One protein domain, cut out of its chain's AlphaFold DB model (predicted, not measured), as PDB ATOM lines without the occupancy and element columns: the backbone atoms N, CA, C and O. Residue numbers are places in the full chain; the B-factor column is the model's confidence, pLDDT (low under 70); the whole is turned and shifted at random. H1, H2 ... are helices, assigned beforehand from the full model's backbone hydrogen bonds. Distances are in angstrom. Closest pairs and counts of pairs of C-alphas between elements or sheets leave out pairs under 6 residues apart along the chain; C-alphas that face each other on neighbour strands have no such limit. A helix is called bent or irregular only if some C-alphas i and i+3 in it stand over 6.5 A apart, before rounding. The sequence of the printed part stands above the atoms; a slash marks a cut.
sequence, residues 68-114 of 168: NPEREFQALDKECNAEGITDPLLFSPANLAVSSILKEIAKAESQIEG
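Overview. This is residues 68 to 114 of the 168 residues of an uncharacterized protein of Talaromyces islandicus (UniProt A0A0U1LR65). The printed part is an open zigzag of two long helices at its two ends, H1 and H3, with a short helical turn, H2, on the stretch between them. H1 runs one way, the chain turns and folds back through H2 without packing on H1, and after a second turn H3 meets H2 only at the corner with residues 98 to 99, while residues 103 to 114, of which 103 to 112 belong to H3, stick out as a free arm. There are 47 residues printed, with three named helices in the order H1, H2, H3 along the chain, and no named strand; the class is all helix. The whole is only just extended, close to loose, with a radius of gyration of the C-alphas of 14.7 A, and the C-alphas span 45 by 21 by 9 A along their three main axes.

Along the chain. The printed part begins at Asn 68, with its C-alpha at (24.705, -5.344, 22.174). H1 follows at once, residues 69 to 83, from Pro 69 to Glu 83, and measures 21.1 A from first to last C-alpha. Its first C-alpha is at (25.254, -9.049, 23.110) and its last at (42.832, -12.586, 34.168). After four residues comes H2, residues 88 to 91, from Pro 88 to Phe 91, with 5.6 A from its first to its last C-alpha. After four more residues comes H3, residues 96 to 112, from Leu 96 to Ile 112, the longest helix with 17 residues and 24.2 A from first to last C-alpha. C-alpha 96 is at (27.333, -28.172, 21.122) and C-alpha 112 at (40.754, -46.540, 29.350). None of these helices is bent or irregular. The printed part ends at Gly 114.

Arrangement. H1 touches no helix. It is apart from H2, although H2 is the next element in the chain, and it is apart from H3 as well: no C-alpha of H1 is within 8 A of a C-alpha of either. The centre of H1 is at (35.170, -10.142, 26.918), that of H2 at (31.726, -21.607, 29.093) and that of H3 at (34.032, -37.093, 25.208). H2 and H3 only just touch, with 3 pairs of C-alphas within 8 A, and they touch only at the corner by their link. The closest C-alphas of these two helices are those of Phe 91 and Val 98, 6.5 A apart, and H3 touches H2 with residues 98 to 99 alone. The centres of H2 and H3 are 16.1 A apart. In the backbones of H1 and H3, every pair of O of residue i and N of residue i+4 inside the helix is within hydrogen-bond range. H2, with 4 residues, is too short for such a pair; its one pair of O of residue i and N of residue i+3 is within range.

Size, cuts and confidence. The two C-alphas farthest apart are those of the first and last printed residues, Asn 68 and Gly 114, at 47.5 A. The outline is a rod. The link from H1 to H2 and the link from H2 to H3 are both tight, with four residues each, and there is no long link. Residues 92 to 97 stand free, with no C-alpha 8 or more residues apart along the chain within 10 A. Residues 103 to 114, of which 103 to 112 belong to H3, stand free by the same measure. The printed part has no cut, and in the full chain of 168 residues it runs from residue 68 to residue 114. The mean pLDDT of the printed part is 82.5; it is 90 for H1, 85 for H2 and 77 for H3. The model's confidence is low, under 70, at residues 109 to 114.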
ATOM      1  N   ASN A  68      24.440  -4.478  23.323       84.69
ATOM      2  CA  ASN A  68      24.705  -5.344  22.174       84.69
ATOM      3  C   ASN A  68      25.390  -6.628  22.670       84.69
ATOM      4  O   ASN A  68      26.539  -6.551  23.117       84.69
ATOM      5  N   PRO A  69      24.733  -7.799  22.560       84.31
ATOM      6  CA  PRO A  69      25.254  -9.049  23.110       84.31
ATOM      7  C   PRO A  69      26.618  -9.428  22.521       84.31
ATOM      8  O   PRO A  69      27.469  -9.953  23.230       84.31
ATOM      9  N   GLU A  70      26.871  -9.113  21.247       86.25
ATOM     10  CA  GLU A  70      28.167  -9.390  20.617       86.25
ATOM     11  C   GLU A  70      29.286  -8.545  21.234       86.25
ATOM     12  O   GLU A  70      30.409  -9.015  21.419       86.25
ATOM     13  N   ARG A  71      28.981  -7.289  21.582       87.81
ATOM     14  CA  ARG A  71      29.940  -6.375  22.210       87.81
ATOM     15  C   ARG A  71      30.238  -6.785  23.648       87.81
ATOM     16  O   ARG A  71      31.386  -6.683  24.072       87.81
ATOM     17  N   GLU A  72      29.226  -7.243  24.374       86.88
ATOM     18  CA  GLU A  72      29.372  -7.753  25.739       86.88
ATOM     19  C   GLU A  72      30.210  -9.031  25.769       86.88
ATOM     20  O   GLU A  72      31.125  -9.136  26.580       86.88
ATOM     21  N   PHE A  73      29.988  -9.945  24.820       88.31
ATOM     22  CA  PHE A  73      30.806 -11.148  24.677       88.31
ATOM     23  C   PHE A  73      32.285 -10.808  24.426       88.31
ATOM     24  O   PHE A  73      33.172 -11.329  25.094       88.31
ATOM     25  N   GLN A  74      32.565  -9.845  23.540       90.00
ATOM     26  CA  GLN A  74      33.937  -9.382  23.294       90.00
ATOM     27  C   GLN A  74      34.581  -8.693  24.502       90.00
ATOM     28  O   GLN A  74      35.808  -8.693  24.625       90.00
ATOM     29  N   ALA A  75      33.792  -8.024  25.343       91.00
ATOM     30  CA  ALA A  75      34.293  -7.421  26.572       91.00
ATOM     31  C   ALA A  75      34.677  -8.512  27.579       91.00
ATOM     32  O   ALA A  75      35.802  -8.496  28.076       91.00
ATOM     33  N   LEU A  76      33.801  -9.502  27.767       89.88
ATOM     34  CA  LEU A  76      34.052 -10.662  28.616       89.88
ATOM     35  C   LEU A  76      35.307 -11.427  28.177       89.88
ATOM     36  O   LEU A  76      36.181 -11.688  28.997       89.88
ATOM     37  N   ASP A  77      35.457 -11.700  26.878       91.19
ATOM     38  CA  ASP A  77      36.650 -12.365  26.340       91.19
ATOM     39  C   ASP A  77      37.939 -11.607  26.694       91.19
ATOM     40  O   ASP A  77      38.964 -12.211  27.014       91.19
ATOM     41  N   LYS A  78      37.925 -10.270  26.643       93.75
ATOM     42  CA  LYS A  78      39.095  -9.450  26.995       93.75
ATOM     43  C   LYS A  78      39.409  -9.518  28.484       93.75
ATOM     44  O   LYS A  78      40.585  -9.601  28.833       93.75
ATOM     45  N   GLU A  79      38.389  -9.485  29.333       93.12
ATOM     46  CA  GLU A  79      38.532  -9.600  30.787       93.12
ATOM     47  C   GLU A  79      39.081 -10.976  31.175       93.12
ATOM     48  O   GLU A  79      40.111 -11.065  31.841       93.12
ATOM     49  N   CYS A  80      38.486 -12.048  30.648       92.75
ATOM     50  CA  CYS A  80      38.949 -13.418  30.846       92.75
ATOM     51  C   CYS A  80      40.407 -13.607  30.396       92.75
ATOM     52  O   CYS A  80      41.226 -14.148  31.141       92.75
ATOM     53  N   ASN A  81      40.769 -13.084  29.219       91.88
ATOM     54  CA  ASN A  81      42.148 -13.130  28.728       91.88
ATOM     55  C   ASN A  81      43.123 -12.344  29.618       91.88
ATOM     56  O   ASN A  81      44.258 -12.781  29.804       91.88
ATOM     57  N   ALA A  82      42.703 -11.201  30.165       94.56
ATOM     58  CA  ALA A  82      43.528 -10.402  31.068       94.56
ATOM     59  C   ALA A  82      43.759 -11.103  32.416       94.56
ATOM     60  O   ALA A  82      44.856 -11.027  32.969       94.56
ATOM     61  N   GLU A  83      42.752 -11.814  32.923       92.38
ATOM     62  CA  GLU A  83      42.832 -12.586  34.168       92.38
ATOM     63  C   GLU A  83      43.459 -13.979  33.976       92.38
ATOM     64  O   GLU A  83      43.779 -14.658  34.953       92.38
ATOM     65  N   GLY A  84      43.665 -14.410  32.726       91.19
ATOM     66  CA  GLY A  84      44.157 -15.748  32.393       91.19
ATOM     67  C   GLY A  84      43.148 -16.858  32.710       91.19
ATOM     68  O   GLY A  84      43.539 -18.009  32.909       91.19
ATOM     69  N   ILE A  85      41.862 -16.512  32.785       91.62
ATOM     70  CA  ILE A  85      40.757 -17.427  33.067       91.62
ATOM     71  C   ILE A  85      40.062 -17.757  31.744       91.62
ATOM     72  O   ILE A  85      39.906 -16.901  30.879       91.62
ATOM     73  N   THR A  86      39.635 -19.004  31.567       88.44
ATOM     74  CA  THR A  86      38.828 -19.389  30.402       88.44
ATOM     75  C   THR A  86      37.383 -18.944  30.598       88.44
ATOM     76  O   THR A  86      36.825 -19.187  31.669       88.44
ATOM     77  N   ASP A  87      36.760 -18.372  29.564       89.75
ATOM     78  CA  ASP A  87      35.352 -17.969  29.621       89.75
ATOM     79  C   ASP A  87      34.460 -19.155  30.057       89.75
ATOM     80  O   ASP A  87      34.398 -20.185  29.366       89.75
ATOM     81  N   PRO A  88      33.764 -19.051  31.207       85.00
ATOM     82  CA  PRO A  88      32.911 -20.121  31.709       85.00
ATOM     83  C   PRO A  88      31.719 -20.419  30.790       85.00
ATOM     84  O   PRO A  88      31.216 -21.546  30.803       85.00
ATOM     85  N   LEU A  89      31.265 -19.462  29.971       83.19
ATOM     86  CA  LEU A  89      30.138 -19.664  29.055       83.19
ATOM     87  C   LEU A  89      30.469 -20.665  27.938       83.19
ATOM     88  O   LEU A  89      29.571 -21.362  27.444       83.19
ATOM     89  N   LEU A  90      31.755 -20.817  27.600       86.06
ATOM     90  CA  LEU A  90      32.223 -21.811  26.633       86.06
ATOM     91  C   LEU A  90      31.919 -23.245  27.082       86.06
ATOM     92  O   LEU A  90      31.618 -24.089  26.236       86.06
ATOM     93  N   PHE A  91      31.924 -23.516  28.390       85.00
ATOM     94  CA  PHE A  91      31.631 -24.831  28.974       85.00
ATOM     95  C   PHE A  91      30.149 -25.025  29.322       85.00
ATOM     96  O   PHE A  91      29.796 -25.795  30.217       85.00
ATOM     97  N   SER A  92      29.253 -24.348  28.606       82.88
ATOM     98  CA  SER A  92      27.815 -24.544  28.767       82.88
ATOM     99  C   SER A  92      27.298 -25.758  27.971       82.88
ATOM    100  O   SER A  92      27.797 -26.058  26.883       82.88
ATOM    101  N   PRO A  93      26.227 -26.436  28.439       81.81
ATOM    102  CA  PRO A  93      25.560 -27.494  27.670       81.81
ATOM    103  C   PRO A  93      24.999 -27.020  26.321       81.81
ATOM    104  O   PRO A  93      24.755 -27.834  25.431       81.81
ATOM    105  N   ALA A  94      24.762 -25.711  26.182       83.75
ATOM    106  CA  ALA A  94      24.281 -25.090  24.955       83.75
ATOM    107  C   ALA A  94      25.371 -25.014  23.873       83.75
ATOM    108  O   ALA A  94      25.053 -25.032  22.683       83.75
ATOM    109  N   ASN A  95      26.651 -24.994  24.261       88.12
ATOM    110  CA  ASN A  95      27.757 -25.063  23.319       88.12
ATOM    111  C   ASN A  95      27.946 -26.509  22.834       88.12
ATOM    112  O   ASN A  95      28.609 -27.336  23.471       88.12
ATOM    113  N   LEU A  96      27.330 -26.825  21.692       87.69
ATOM    114  CA  LEU A  96      27.333 -28.172  21.122       87.69
ATOM    115  C   LEU A  96      28.735 -28.656  20.747       87.69
ATOM    116  O   LEU A  96      29.000 -29.843  20.911       87.69
ATOM    117  N   ALA A  97      29.619 -27.764  20.291       87.31
ATOM    118  CA  ALA A  97      30.979 -28.115  19.885       87.31
ATOM    119  C   ALA A  97      31.828 -28.562  21.085       87.31
ATOM    120  O   ALA A  97      32.461 -29.616  21.058       87.31
ATOM    121  N   VAL A  98      31.780 -27.808  22.186       86.62
ATOM    122  CA  VAL A  98      32.466 -28.195  23.428       86.62
ATOM    123  C   VAL A  98      31.812 -29.440  24.023       86.62
ATOM    124  O   VAL A  98      32.495 -30.386  24.405       86.62
ATOM    125  N   SER A  99      30.481 -29.511  24.009       86.31
ATOM    126  CA  SER A  99      29.747 -30.680  24.493       86.31
ATOM    127  C   SER A  99      30.038 -31.957  23.696       86.31
ATOM    128  O   SER A  99      30.046 -33.041  24.279       86.31
ATOM    129  N   SER A 100      30.256 -31.882  22.377       87.38
ATOM    130  CA  SER A 100      30.629 -33.048  21.567       87.38
ATOM    131  C   SER A 100      32.039 -33.521  21.896       87.38
ATOM    132  O   SER A 100      32.218 -34.712  22.135       87.38
ATOM    133  N   ILE A 101      32.994 -32.595  22.020       87.56
ATOM    134  CA  ILE A 101      34.374 -32.902  22.419       87.56
ATOM    135  C   ILE A 101      34.390 -33.550  23.810       87.56
ATOM    136  O   ILE A 101      34.965 -34.620  23.989       87.56
ATOM    137  N   LEU A 102      33.672 -32.980  24.783       83.56
ATOM    138  CA  LEU A 102      33.565 -33.547  26.130       83.56
ATOM    139  C   LEU A 102      32.912 -34.936  26.134       83.56
ATOM    140  O   LEU A 102      33.311 -35.801  26.908       83.56
ATOM    141  N   LYS A 103      31.929 -35.191  25.260       84.25
ATOM    142  CA  LYS A 103      31.330 -36.530  25.104       84.25
ATOM    143  C   LYS A 103      32.312 -37.533  24.508       84.25
ATOM    144  O   LYS A 103      32.251 -38.704  24.872       84.25
ATOM    145  N   GLU A 104      33.158 -37.116  23.575       86.44
ATOM    146  CA  GLU A 104      34.191 -37.967  22.981       86.44
ATOM    147  C   GLU A 104      35.300 -38.279  23.983       86.44
ATOM    148  O   GLU A 104      35.630 -39.451  24.156       86.44
ATOM    149  N   ILE A 105      35.766 -37.273  24.729       82.50
ATOM    150  CA  ILE A 105      36.704 -37.441  25.846       82.50
ATOM    151  C   ILE A 105      36.110 -38.393  26.889       82.50
ATOM    152  O   ILE A 105      36.718 -39.409  27.202       82.50
ATOM    153  N   ALA A 106      34.872 -38.166  27.336       78.31
ATOM    154  CA  ALA A 106      34.212 -39.041  28.305       78.31
ATOM    155  C   ALA A 106      34.013 -40.479  27.786       78.31
ATOM    156  O   ALA A 106      34.013 -41.435  28.565       78.31
ATOM    157  N   LYS A 107      33.828 -40.666  26.471       72.75
ATOM    158  CA  LYS A 107      33.787 -41.999  25.851       72.75
ATOM    159  C   LYS A 107      35.171 -42.650  25.861       72.75
ATOM    160  O   LYS A 107      35.249 -43.813  26.249       72.75
ATOM    161  N   ALA A 108      36.219 -41.918  25.491       70.62
ATOM    162  CA  ALA A 108      37.600 -42.397  25.487       70.62
ATOM    163  C   ALA A 108      38.097 -42.734  26.906       70.62
ATOM    164  O   ALA A 108      38.634 -43.814  27.134       70.62
ATOM    165  N   GLU A 109      37.816 -41.886  27.896       63.12
ATOM    166  CA  GLU A 109      38.119 -42.138  29.312       63.12
ATOM    167  C   GLU A 109      37.363 -43.365  29.844       63.12
ATOM    168  O   GLU A 109      37.930 -44.191  30.555       63.12
ATOM    169  N   SER A 110      36.109 -43.568  29.418       56.38
ATOM    170  CA  SER A 110      35.341 -44.773  29.770       56.38
ATOM    171  C   SER A 110      35.834 -46.065  29.103       56.38
ATOM    172  O   SER A 110      35.371 -47.147  29.470       56.38
ATOM    173  N   GLN A 111      36.730 -45.965  28.115       53.41
ATOM    174  CA  GLN A 111      37.406 -47.104  27.488       53.41
ATOM    175  C   GLN A 111      38.760 -47.413  28.143       53.41
ATOM    176  O   GLN A 111      39.186 -48.566  28.102       53.41
ATOM    177  N   ILE A 112      39.415 -46.417  28.750       55.44
ATOM    178  CA  ILE A 112      40.754 -46.540  29.350       55.44
ATOM    179  C   ILE A 112      40.682 -46.953  30.824       55.44
ATOM    180  O   ILE A 112      41.569 -47.652  31.308       55.44
ATOM    181  N   GLU A 113      39.612 -46.605  31.534       44.19
ATOM    182  CA  GLU A 113      39.491 -46.903  32.955       44.19
ATOM    183  C   GLU A 113      38.154 -47.588  33.241       44.19
ATOM    184  O   GLU A 113      37.100 -47.164  32.766       44.19
ATOM    185  N   GLY A 114      38.195 -48.684  34.008       49.09
ATOM    186  CA  GLY A 114      37.065 -49.536  34.398       49.09
ATOM    187  C   GLY A 114      35.993 -48.854  35.258       49.09
ATOM    188  O   GLY A 114      35.430 -49.468  36.158       49.09
TER     189      GLY A 114